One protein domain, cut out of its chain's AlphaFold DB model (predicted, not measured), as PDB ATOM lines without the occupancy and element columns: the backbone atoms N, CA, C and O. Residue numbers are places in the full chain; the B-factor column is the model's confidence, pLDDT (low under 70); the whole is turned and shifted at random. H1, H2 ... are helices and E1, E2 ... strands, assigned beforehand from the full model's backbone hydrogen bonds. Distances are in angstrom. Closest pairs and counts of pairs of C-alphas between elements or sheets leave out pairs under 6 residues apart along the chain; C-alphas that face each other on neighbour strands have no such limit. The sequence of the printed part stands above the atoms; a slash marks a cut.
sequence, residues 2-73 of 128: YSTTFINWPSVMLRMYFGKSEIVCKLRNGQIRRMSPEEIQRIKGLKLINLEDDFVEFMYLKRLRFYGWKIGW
ATOM      1  N   TYR A   2     -42.743  36.033  -8.040       94.88
ATOM      2  CA  TYR A   2     -44.129  35.701  -7.647       94.88
ATOM      3  C   TYR A   2     -44.395  34.204  -7.519       94.88
ATOM      4  O   TYR A   2     -45.006  33.763  -6.552       94.88
ATOM      5  N   SER A   3     -43.884  33.412  -8.461       96.19
ATOM      6  CA  SER A   3     -44.013  31.956  -8.433       96.19
ATOM      7  C   SER A   3     -43.350  31.305  -7.217       96.19
ATOM      8  O   SER A   3     -43.697  30.170  -6.907       96.19
ATOM      9  N   THR A   4     -42.441  31.987  -6.510       96.00
ATOM     10  CA  THR A   4     -41.845  31.509  -5.252       96.00
ATOM     11  C   THR A   4     -42.826  31.619  -4.087       96.00
ATOM     12  O   THR A   4     -42.861  30.743  -3.233       96.00
ATOM     13  N   THR A   5     -43.647  32.665  -4.071       97.50
ATOM     14  CA  THR A   5     -44.519  33.009  -2.938       97.50
ATOM     15  C   THR A   5     -45.945  32.506  -3.140       97.50
ATOM     16  O   THR A   5     -46.567  31.989  -2.213       97.50
ATOM     17  N   PHE A   6     -46.458  32.610  -4.368       98.44
ATOM     18  CA  PHE A   6     -47.859  32.372  -4.706       98.44
ATOM     19  C   PHE A   6     -48.012  31.126  -5.586       98.44
ATOM     20  O   PHE A   6     -47.360  30.985  -6.624       98.44
ATOM     21  N   ILE A   7     -48.931  30.238  -5.209       98.50
ATOM     22  CA  ILE A   7     -49.343  29.088  -6.025       98.50
ATOM     23  C   ILE A   7     -50.088  29.588  -7.266       98.50
ATOM     24  O   ILE A   7     -49.798  29.175  -8.385       98.50
ATOM     25  N   ASN A   8     -51.023  30.523  -7.082       98.44
ATOM     26  CA  ASN A   8     -51.844  31.100  -8.147       98.44
ATOM     27  C   ASN A   8     -51.209  32.346  -8.791       98.44
ATOM     28  O   ASN A   8     -51.934  33.247  -9.219       98.44
ATOM     29  N   TRP A   9     -49.875  32.403  -8.872       98.25
ATOM     30  CA  TRP A   9     -49.136  33.577  -9.348       98.25
ATOM     31  C   TRP A   9     -49.601  34.140 -10.709       98.25
ATOM     32  O   TRP A   9     -49.652  35.367 -10.806       98.25
ATOM     33  N   PRO A  10     -50.029  33.349 -11.726       98.25
ATOM     34  CA  PRO A  10     -50.508  33.933 -12.982       98.25
ATOM     35  C   PRO A  10     -51.801  34.730 -12.775       98.25
ATOM     36  O   PRO A  10     -51.967  35.818 -13.320       98.25
ATOM     37  N   SER A  11     -52.705  34.219 -11.931       98.06
ATOM     38  CA  SER A  11     -53.961  34.896 -11.592       98.06
ATOM     39  C   SER A  11     -53.721  36.154 -10.760       98.06
ATOM     40  O   SER A  11     -54.388  37.164 -10.980       98.06
ATOM     41  N   VAL A  12     -52.759  36.100  -9.832       98.31
ATOM     42  CA  VAL A  12     -52.337  37.265  -9.043       98.31
ATOM     43  C   VAL A  12     -51.849  38.371  -9.976       98.31
ATOM     44  O   VAL A  12     -52.412  39.463  -9.959       98.31
ATOM     45  N   MET A  13     -50.890  38.073 -10.857       97.81
ATOM     46  CA  MET A  13     -50.346  39.057 -11.798       97.81
ATOM     47  C   MET A  13     -51.419  39.631 -12.733       97.81
ATOM     48  O   MET A  13     -51.477  40.843 -12.919       97.81
ATOM     49  N   LEU A  14     -52.311  38.791 -13.268       98.19
ATOM     50  CA  LEU A  14     -53.400  39.245 -14.139       98.19
ATOM     51  C   LEU A  14     -54.352  40.214 -13.418       98.19
ATOM     52  O   LEU A  14     -54.765  41.225 -13.979       98.19
ATOM     53  N   ARG A  15     -54.694  39.932 -12.157       98.12
ATOM     54  CA  ARG A  15     -55.564  40.807 -11.356       98.12
ATOM     55  C   ARG A  15     -54.888  42.127 -10.994       98.12
ATOM     56  O   ARG A  15     -55.572  43.148 -10.982       98.12
ATOM     57  N   MET A  16     -53.578  42.112 -10.742       97.19
ATOM     58  CA  MET A  16     -52.796  43.336 -10.545       97.19
ATOM     59  C   MET A  16     -52.775  44.186 -11.816       97.19
ATOM     60  O   MET A  16     -53.013  45.385 -11.743       97.19
ATOM     61  N   TYR A  17     -52.573  43.560 -12.979       97.06
ATOM     62  CA  TYR A  17     -52.614  44.240 -14.274       97.06
ATOM     63  C   TYR A  17     -53.967  44.924 -14.534       97.06
ATOM     64  O   TYR A  17     -54.009  46.056 -15.001       97.06
ATOM     65  N   PHE A  18     -55.078  44.286 -14.151       97.88
ATOM     66  CA  PHE A  18     -56.421  44.876 -14.228       97.88
ATOM     67  C   PHE A  18     -56.775  45.830 -13.071       97.88
ATOM     68  O   PHE A  18     -57.952  46.145 -12.883       97.88
ATOM     69  N   GLY A  19     -55.799  46.259 -12.265       95.94
ATOM     70  CA  GLY A  19     -55.994  47.276 -11.229       95.94
ATOM     71  C   GLY A  19     -56.935  46.861 -10.094       95.94
ATOM     72  O   GLY A  19     -57.611  47.709  -9.514       95.94
ATOM     73  N   LYS A  20     -57.040  45.563  -9.776       97.44
ATOM     74  CA  LYS A  20     -57.853  45.112  -8.635       97.44
ATOM     75  C   LYS A  20     -57.192  45.529  -7.320       97.44
ATOM     76  O   LYS A  20     -56.038  45.191  -7.080       97.44
ATOM     77  N   SER A  21     -57.948  46.218  -6.466       95.88
ATOM     78  CA  SER A  21     -57.492  46.700  -5.155       95.88
ATOM     79  C   SER A  21     -57.301  45.586  -4.126       95.88
ATOM     80  O   SER A  21     -56.495  45.734  -3.217       95.88
ATOM     81  N   GLU A  22     -58.008  44.466  -4.286       97.62
ATOM     82  CA  GLU A  22     -57.898  43.293  -3.423       97.62
ATOM     83  C   GLU A  22     -57.838  42.015  -4.269       97.62
ATOM     84  O   GLU A  22     -58.627  41.803  -5.200       97.62
ATOM     85  N   ILE A  23     -56.870  41.155  -3.960       98.56
ATOM     86  CA  ILE A  23     -56.554  39.957  -4.732       98.56
ATOM     87  C   ILE A  23     -56.458  38.765  -3.786       98.56
ATOM     88  O   ILE A  23     -55.781  38.810  -2.763       98.56
ATOM     89  N   VAL A  24     -57.131  37.670  -4.145       98.56
ATOM     90  CA  VAL A  24     -57.013  36.402  -3.418       98.56
ATOM     91  C   VAL A  24     -55.696  35.724  -3.795       98.56
ATOM     92  O   VAL A  24     -55.502  35.286  -4.933       98.56
ATOM     93  N   CYS A  25     -54.817  35.596  -2.813       98.62
ATOM     94  CA  CYS A  25     -53.505  34.978  -2.896       98.62
ATOM     95  C   CYS A  25     -53.532  33.614  -2.203       98.62
ATOM     96  O   CYS A  25     -53.838  33.515  -1.016       98.62
ATOM     97  N   LYS A  26     -53.189  32.557  -2.943       98.62
ATOM     98  CA  LYS A  26     -52.916  31.227  -2.388       98.62
ATOM     99  C   LYS A  26     -51.409  31.125  -2.170       98.62
ATOM    100  O   LYS A  26     -50.661  30.958  -3.136       98.62
ATOM    101  N   LEU A  27     -50.967  31.297  -0.930       98.44
ATOM    102  CA  LEU A  27     -49.556  31.290  -0.552       98.44
ATOM    103  C   LEU A  27     -49.012  29.856  -0.550       98.44
ATOM    104  O   LEU A  27     -49.732  28.899  -0.267       98.44
ATOM    105  N   ARG A  28     -47.725  29.688  -0.867       98.06
ATOM    106  CA  ARG A  28     -47.089  28.359  -0.900       98.06
ATOM    107  C   ARG A  28     -46.983  27.676   0.461       98.06
ATOM    108  O   ARG A  28     -46.869  26.457   0.491       98.06
ATOM    109  N   ASN A  29     -47.057  28.429   1.555       97.12
ATOM    110  CA  ASN A  29     -47.133  27.875   2.909       97.12
ATOM    111  C   ASN A  29     -48.539  27.350   3.273       97.12
ATOM    112  O   ASN A  29     -48.758  26.934   4.405       97.12
ATOM    113  N   GLY A  30     -49.493  27.383   2.336       98.00
ATOM    114  CA  GLY A  30     -50.850  26.864   2.512       98.00
ATOM    115  C   GLY A  30     -51.886  27.909   2.933       98.00
ATOM    116  O   GLY A  30     -53.081  27.643   2.821       98.00
ATOM    117  N   GLN A  31     -51.471  29.107   3.356       98.38
ATOM    118  CA  GLN A  31     -52.402  30.176   3.715       98.38
ATOM    119  C   GLN A  31     -53.114  30.744   2.475       98.38
ATOM    120  O   GLN A  31     -52.536  30.879   1.393       98.38
ATOM    121  N   ILE A  32     -54.378  31.134   2.644       98.38
ATOM    122  CA  ILE A  32     -55.141  31.886   1.643       98.38
ATOM    123  C   ILE A  32     -55.443  33.256   2.236       98.38
ATOM    124  O   ILE A  32     -56.081  33.338   3.282       98.38
ATOM    125  N   ARG A  33     -54.996  34.326   1.574       97.88
ATOM    126  CA  ARG A  33     -55.210  35.705   2.033       97.88
ATOM    127  C   ARG A  33     -55.766  36.587   0.931       97.88
ATOM    128  O   ARG A  33     -55.526  36.354  -0.251       97.88
ATOM    129  N   ARG A  34     -56.518  37.607   1.332       98.12
ATOM    130  CA  ARG A  34     -56.869  38.749   0.490       98.12
ATOM    131  C   ARG A  34     -55.830  39.826   0.744       98.12
ATOM    132  O   ARG A  34     -55.562  40.137   1.897       98.12
ATOM    133  N   MET A  35     -55.190  40.296  -0.316       97.88
ATOM    134  CA  MET A  35     -54.057  41.207  -0.213       97.88
ATOM    135  C   MET A  35     -54.185  42.318  -1.243       97.88
ATOM    136  O   MET A  35     -54.671  42.093  -2.358       97.88
ATOM    137  N   SER A  36     -53.721  43.503  -0.872       97.56
ATOM    138  CA  SER A  36     -53.544  44.609  -1.804       97.56
ATOM    139  C   SER A  36     -52.377  44.344  -2.770       97.56
ATOM    140  O   SER A  36     -51.454  43.587  -2.445       97.56
ATOM    141  N   PRO A  37     -52.362  44.983  -3.955       97.19
ATOM    142  CA  PRO A  37     -51.204  44.987  -4.847       97.19
ATOM    143  C   PRO A  37     -49.884  45.334  -4.147       97.19
ATOM    144  O   PRO A  37     -48.861  44.728  -4.451       97.19
ATOM    145  N   GLU A  38     -49.910  46.275  -3.204       95.56
ATOM    146  CA  GLU A  38     -48.731  46.760  -2.482       95.56
ATOM    147  C   GLU A  38     -48.182  45.707  -1.510       95.56
ATOM    148  O   GLU A  38     -46.998  45.380  -1.542       95.56
ATOM    149  N   GLU A  39     -49.054  45.086  -0.712       96.38
ATOM    150  CA  GLU A  39     -48.684  43.959   0.153       96.38
ATOM    151  C   GLU A  39     -48.109  42.793  -0.661       96.38
ATOM    152  O   GLU A  39     -47.119  42.186  -0.258       96.38
ATOM    153  N   ILE A  40     -48.687  42.505  -1.831       96.75
ATOM    154  CA  ILE A  40     -48.183  41.476  -2.747       96.75
ATOM    155  C   ILE A  40     -46.780  41.824  -3.251       96.75
ATOM    156  O   ILE A  40     -45.935  40.926  -3.318       96.75
ATOM    157  N   GLN A  41     -46.518  43.093  -3.597       94.81
ATOM    158  CA  GLN A  41     -45.180  43.526  -4.009       94.81
ATOM    159  C   GLN A  41     -44.154  43.273  -2.907       94.81
ATOM    160  O   GLN A  41     -43.094  42.746  -3.209       94.81
ATOM    161  N   ARG A  42     -44.475  43.575  -1.646       94.25
ATOM    162  CA  ARG A  42     -43.518  43.459  -0.534       94.25
ATOM    163  C   ARG A  42     -43.030  42.039  -0.274       94.25
ATOM    164  O   ARG A  42     -41.895  41.852   0.142       94.25
ATOM    165  N   ILE A  43     -43.877  41.033  -0.498       95.69
ATOM    166  CA  ILE A  43     -43.557  39.637  -0.149       95.69
ATOM    167  C   ILE A  43     -43.234  38.750  -1.354       95.69
ATOM    168  O   ILE A  43     -42.907  37.570  -1.178       95.69
ATOM    169  N   LYS A  44     -43.369  39.263  -2.585       94.88
ATOM    170  CA  LYS A  44     -43.080  38.491  -3.805       94.88
ATOM    171  C   LYS A  44     -41.638  37.978  -3.731       94.88
ATOM    172  O   LYS A  44     -40.740  38.707  -3.369       94.88
ATOM    173  N   GLY A  45     -41.378  36.729  -4.095       94.44
ATOM    174  CA  GLY A  45     -40.023  36.164  -4.040       94.44
ATOM    175  C   GLY A  45     -39.644  35.516  -2.712       94.44
ATOM    176  O   GLY A  45     -38.765  34.655  -2.716       94.44
ATOM    177  N   LEU A  46     -40.344  35.813  -1.615       95.75
ATOM    178  CA  LEU A  46     -40.079  35.181  -0.325       95.75
ATOM    179  C   LEU A  46     -40.557  33.727  -0.285       95.75
ATOM    180  O   LEU A  46     -41.695  33.409  -0.650       95.75
ATOM    181  N   LYS A  47     -39.696  32.841   0.231       96.50
ATOM    182  CA  LYS A  47     -40.061  31.474   0.632       96.50
ATOM    183  C   LYS A  47     -40.748  31.526   1.997       96.50
ATOM    184  O   LYS A  47     -40.109  31.295   3.023       96.50
ATOM    185  N   LEU A  48     -42.024  31.898   1.998       97.62
ATOM    186  CA  LEU A  48     -42.793  32.101   3.224       97.62
ATOM    187  C   LEU A  48     -42.880  30.827   4.068       97.62
ATOM    188  O   LEU A  48     -43.129  29.737   3.556       97.62
ATOM    189  N   ILE A  49     -42.715  31.014   5.372       98.25
ATOM    190  CA  ILE A  49     -43.017  30.038   6.420       98.25
ATOM    191  C   ILE A  49     -44.348  30.438   7.053       98.25
ATOM    192  O   ILE A  49     -45.284  29.645   7.059       98.25
ATOM    193  N   ASN A  50     -44.468  31.693   7.490       98.06
ATOM    194  CA  ASN A  50     -45.716  32.254   7.984       98.06
ATOM    195  C   ASN A  50     -45.871  33.717   7.549       98.06
ATOM    196  O   ASN A  50     -44.892  34.425   7.324       98.06
ATOM    197  N   LEU A  51     -47.111  34.158   7.434       98.06
ATOM    198  CA  LEU A  51     -47.475  35.545   7.223       98.06
ATOM    199  C   LEU A  51     -48.635  35.835   8.162       98.06
ATOM    200  O   LEU A  51     -49.659  35.171   8.051       98.06
ATOM    201  N   GLU A  52     -48.470  36.799   9.055       97.38
ATOM    202  CA  GLU A  52     -49.515  37.353   9.912       97.38
ATOM    203  C   GLU A  52     -49.662  38.854   9.650       97.38
ATOM    204  O   GLU A  52     -48.941  39.428   8.833       97.38
ATOM    205  N   ASP A  53     -50.639  39.504  10.279       94.88
ATOM    206  CA  ASP A  53     -50.861  40.937  10.049       94.88
ATOM    207  C   ASP A  53     -49.720  41.801  10.600       94.88
ATOM    208  O   ASP A  53     -49.415  42.847  10.025       94.88
ATOM    209  N   ASP A  54     -49.064  41.342  11.665       95.31
ATOM    210  CA  ASP A  54     -47.974  42.023  12.357       95.31
ATOM    211  C   ASP A  54     -46.584  41.565  11.898       95.31
ATOM    212  O   ASP A  54     -45.665  42.383  11.884       95.31
ATOM    213  N   PHE A  55     -46.405  40.305  11.487       96.56
ATOM    214  CA  PHE A  55     -45.100  39.794  11.058       96.56
ATOM    215  C   PHE A  55     -45.118  38.981   9.762       96.56
ATOM    216  O   PHE A  55     -46.076  38.289   9.424       96.56
ATOM    217  N   VAL A  56     -43.980  39.000   9.069       97.94
ATOM    218  CA  VAL A  56     -43.656  38.048   8.005       97.94
ATOM    219  C   VAL A  56     -42.518  37.150   8.456       97.94
ATOM    220  O   VAL A  56     -41.571  37.590   9.109       97.94
ATOM    221  N   GLU A  57     -42.601  35.878   8.096       98.25
ATOM    222  CA  GLU A  57     -41.576  34.894   8.377       98.25
ATOM    223  C   GLU A  57     -41.267  34.072   7.133       98.25
ATOM    224  O   GLU A  57     -42.158  33.522   6.483       98.25
ATOM    225  N   PHE A  58     -39.988  33.961   6.795       97.56
ATOM    226  CA  PHE A  58     -39.556  33.302   5.570       97.56
ATOM    227  C   PHE A  58     -38.187  32.648   5.720       97.56
ATOM    228  O   PHE A  58     -37.417  32.932   6.642       97.56
ATOM    229  N   MET A  59     -37.892  31.736   4.799       96.81
ATOM    230  CA  MET A  59     -36.591  31.096   4.695       96.81
ATOM    231  C   MET A  59     -35.679  31.872   3.743       96.81
ATOM    232  O   MET A  59     -36.023  32.072   2.575       96.81
ATOM    233  N   TYR A  60     -34.490  32.226   4.227       93.81
ATOM    234  CA  TYR A  60     -33.360  32.680   3.415       93.81
ATOM    235  C   TYR A  60     -32.160  31.742   3.659       93.81
ATOM    236  O   TYR A  60     -32.269  30.552   3.377       93.81
ATOM    237  N   LEU A  61     -31.046  32.229   4.222       93.50
ATOM    238  CA  LEU A  61     -29.951  31.390   4.744       93.50
ATOM    239  C   LEU A  61     -30.312  30.726   6.080       93.50
ATOM    240  O   LEU A  61     -29.818  29.655   6.414       93.50
ATOM    241  N   LYS A  62     -31.180  31.390   6.842       95.38
ATOM    242  CA  LYS A  62     -31.833  30.884   8.045       95.38
ATOM    243  C   LYS A  62     -33.286  31.358   8.046       95.38
ATOM    244  O   LYS A  62     -33.683  32.154   7.190       95.38
ATOM    245  N   ARG A  63     -34.078  30.873   9.000       97.38
ATOM    246  CA  ARG A  63     -35.424  31.396   9.268       97.38
ATOM    247  C   ARG A  63     -35.307  32.838   9.765       97.38
ATOM    248  O   ARG A  63     -34.598  33.081  10.740       97.38
ATOM    249  N   LEU A  64     -35.984  33.764   9.095       97.81
ATOM    250  CA  LEU A  64     -36.032  35.181   9.455       97.81
ATOM    251  C   LEU A  64     -37.471  35.591   9.740       97.81
ATOM    252  O   LEU A  64     -38.387  35.108   9.074       97.81
ATOM    253  N   ARG A  65     -37.650  36.492  10.707       97.69
ATOM    254  CA  ARG A  65     -38.936  37.086  11.066       97.69
ATOM    255  C   ARG A  65     -38.778  38.593  11.191       97.69
ATOM    256  O   ARG A  65     -37.862  39.040  11.874       97.69
ATOM    257  N   PHE A  66     -39.694  39.334  10.582       96.62
ATOM    258  CA  PHE A  66     -39.745  40.792  10.641       96.62
ATOM    259  C   PHE A  66     -41.140  41.247  11.052       96.62
ATOM    260  O   PHE A  66     -42.127  40.798  10.467       96.62
ATOM    261  N   TYR A  67     -41.205  42.124  12.052       94.94
ATOM    262  CA  TYR A  67     -42.436  42.782  12.488       94.94
ATOM    263  C   TYR A  67     -42.649  44.076  11.700       94.94
ATOM    264  O   TYR A  67     -41.687  44.678  11.236       94.94
ATOM    265  N   GLY A  68     -43.900  44.498  11.526       93.19
ATOM    266  CA  GLY A  68     -44.226  45.689  10.739       93.19
ATOM    267  C   GLY A  68     -43.988  45.507   9.238       93.19
ATOM    268  O   GLY A  68     -43.787  46.478   8.520       93.19
ATOM    269  N   TRP A  69     -44.027  44.272   8.729       94.50
ATOM    270  CA  TRP A  69     -43.652  43.937   7.345       94.50
ATOM    271  C   TRP A  69     -44.394  44.731   6.261       94.50
ATOM    272  O   TRP A  69     -43.902  44.854   5.142       94.50
ATOM    273  N   LYS A  70     -45.563  45.295   6.586       93.81
ATOM    274  CA  LYS A  70     -46.344  46.155   5.691       93.81
ATOM    275  C   LYS A  70     -45.676  47.492   5.367       93.81
ATOM    276  O   LYS A  70     -46.185  48.174   4.493       93.81
ATOM    277  N   ILE A  71     -44.581  47.865   6.026       90.88
ATOM    278  CA  ILE A  71     -43.755  49.027   5.649       90.88
ATOM    279  C   ILE A  71     -42.343  48.634   5.180       90.88
ATOM    280  O   ILE A  71     -41.614  49.485   4.681       90.88
ATOM    281  N   GLY A  72     -41.981  47.350   5.275       89.44
ATOM    282  CA  GLY A  72     -40.677  46.840   4.847       89.44
ATOM    283  C   GLY A  72     -40.565  46.582   3.342       89.44
ATOM    284  O   GLY A  72     -41.568  46.428   2.632       89.44
ATOM    285  N   TRP A  73     -39.321  46.474   2.879       88.38
ATOM    286  CA  TRP A  73     -38.905  46.257   1.495       88.38
ATOM    287  C   TRP A  73     -37.955  45.062   1.375       88.38
ATOM    288  O   TRP A  73     -36.733  45.183   1.380       88.38
TER     289      TRP A  73
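Overview. This is residues 2 to 73 of the 128 residues of an uncharacterized protein of Candidatus Marsarchaeota G1 archaeon OSP_C (UniProt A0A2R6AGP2). Two small units sit at opposite ends of an elongated body: at one end the hairpin E1 and E2 with H2 alongside E1, at the other the three-stranded sheet E3, E4 and E5. Between these ends lie the short helices H3 and H1, whose centres are the nearest to the mean of the C-alphas, at 6.1 and 8.2 A. The printed part has 72 residues, with three named helices and five named strands in the order H1, H2, E1, E2, H3, E3, E4, E5; the class is mixed, helices and strands. The sheets run E1 - E2 and E3 - E4 - E5, both antiparallel. The whole is compact, with a radius of gyration of the C-alphas of 11.5 A, and spans 35 by 22 by 18 A.

Arrangement. H1, residues 2 to 5, is close to but not clearly touching H2, residues 9 to 17; their closest C-alphas, of Ser 3 and Trp 9, are 5.5 A apart. The closest C-alphas of H2 and E1, residues 23 to 26, are those of Val 12 and Ile 23, 6.6 A apart. E1 and E2, residues 32 to 35, form a hairpin at 151 degrees, with N 25 and O 33 within hydrogen-bond range at 2.8 A. H3, residues 37 to 43, is close to but not clearly touching H2, at a steep tilt of 40 degrees, opposite ways; their closest C-alphas, of Met 16 and Pro 37, are 6.1 A apart. E3, residues 47 to 51, E4, residues 55 to 59, and E5, residues 63 to 67, form a meander, each strand the antiparallel neighbour of the one before. N 57 and O 50 are 2.8 A apart between E3 and E4, and N 56 and O 66 are 2.9 A apart between E4 and E5, both within hydrogen-bond range. H1 only grazes this sheet with residues 3 to 5; H2 is not on it. E1 and E2 are apart from E3, E4 and E5. In H2 and H3 every O i to N i+4 pair is within hydrogen-bond range; H1 is too short for such a pair.

Along the chain. H1 begins at C-alpha 2, (-44.129, 35.701, -7.647), and is 5.4 A long from first to last C-alpha. On the same measure H2 is 12.2 A, E1 9.7 A, E2 9.6 A, H3 10.4 A, E3 10.7 A, E4 13.7 A and E5 13.8 A. H3 begins at C-alpha 37, (-51.204, 44.987, -4.847). E5 ends at C-alpha 67, (-42.436, 42.782, 12.488).

Size, cuts and confidence. The two C-alphas farthest apart, of Phe 18 and Lys 62, are 36.0 A apart. The printed part has no cut, and the links between successive named elements are tight. The mean pLDDT of the printed part is 96.6, and no printed residue is under 70.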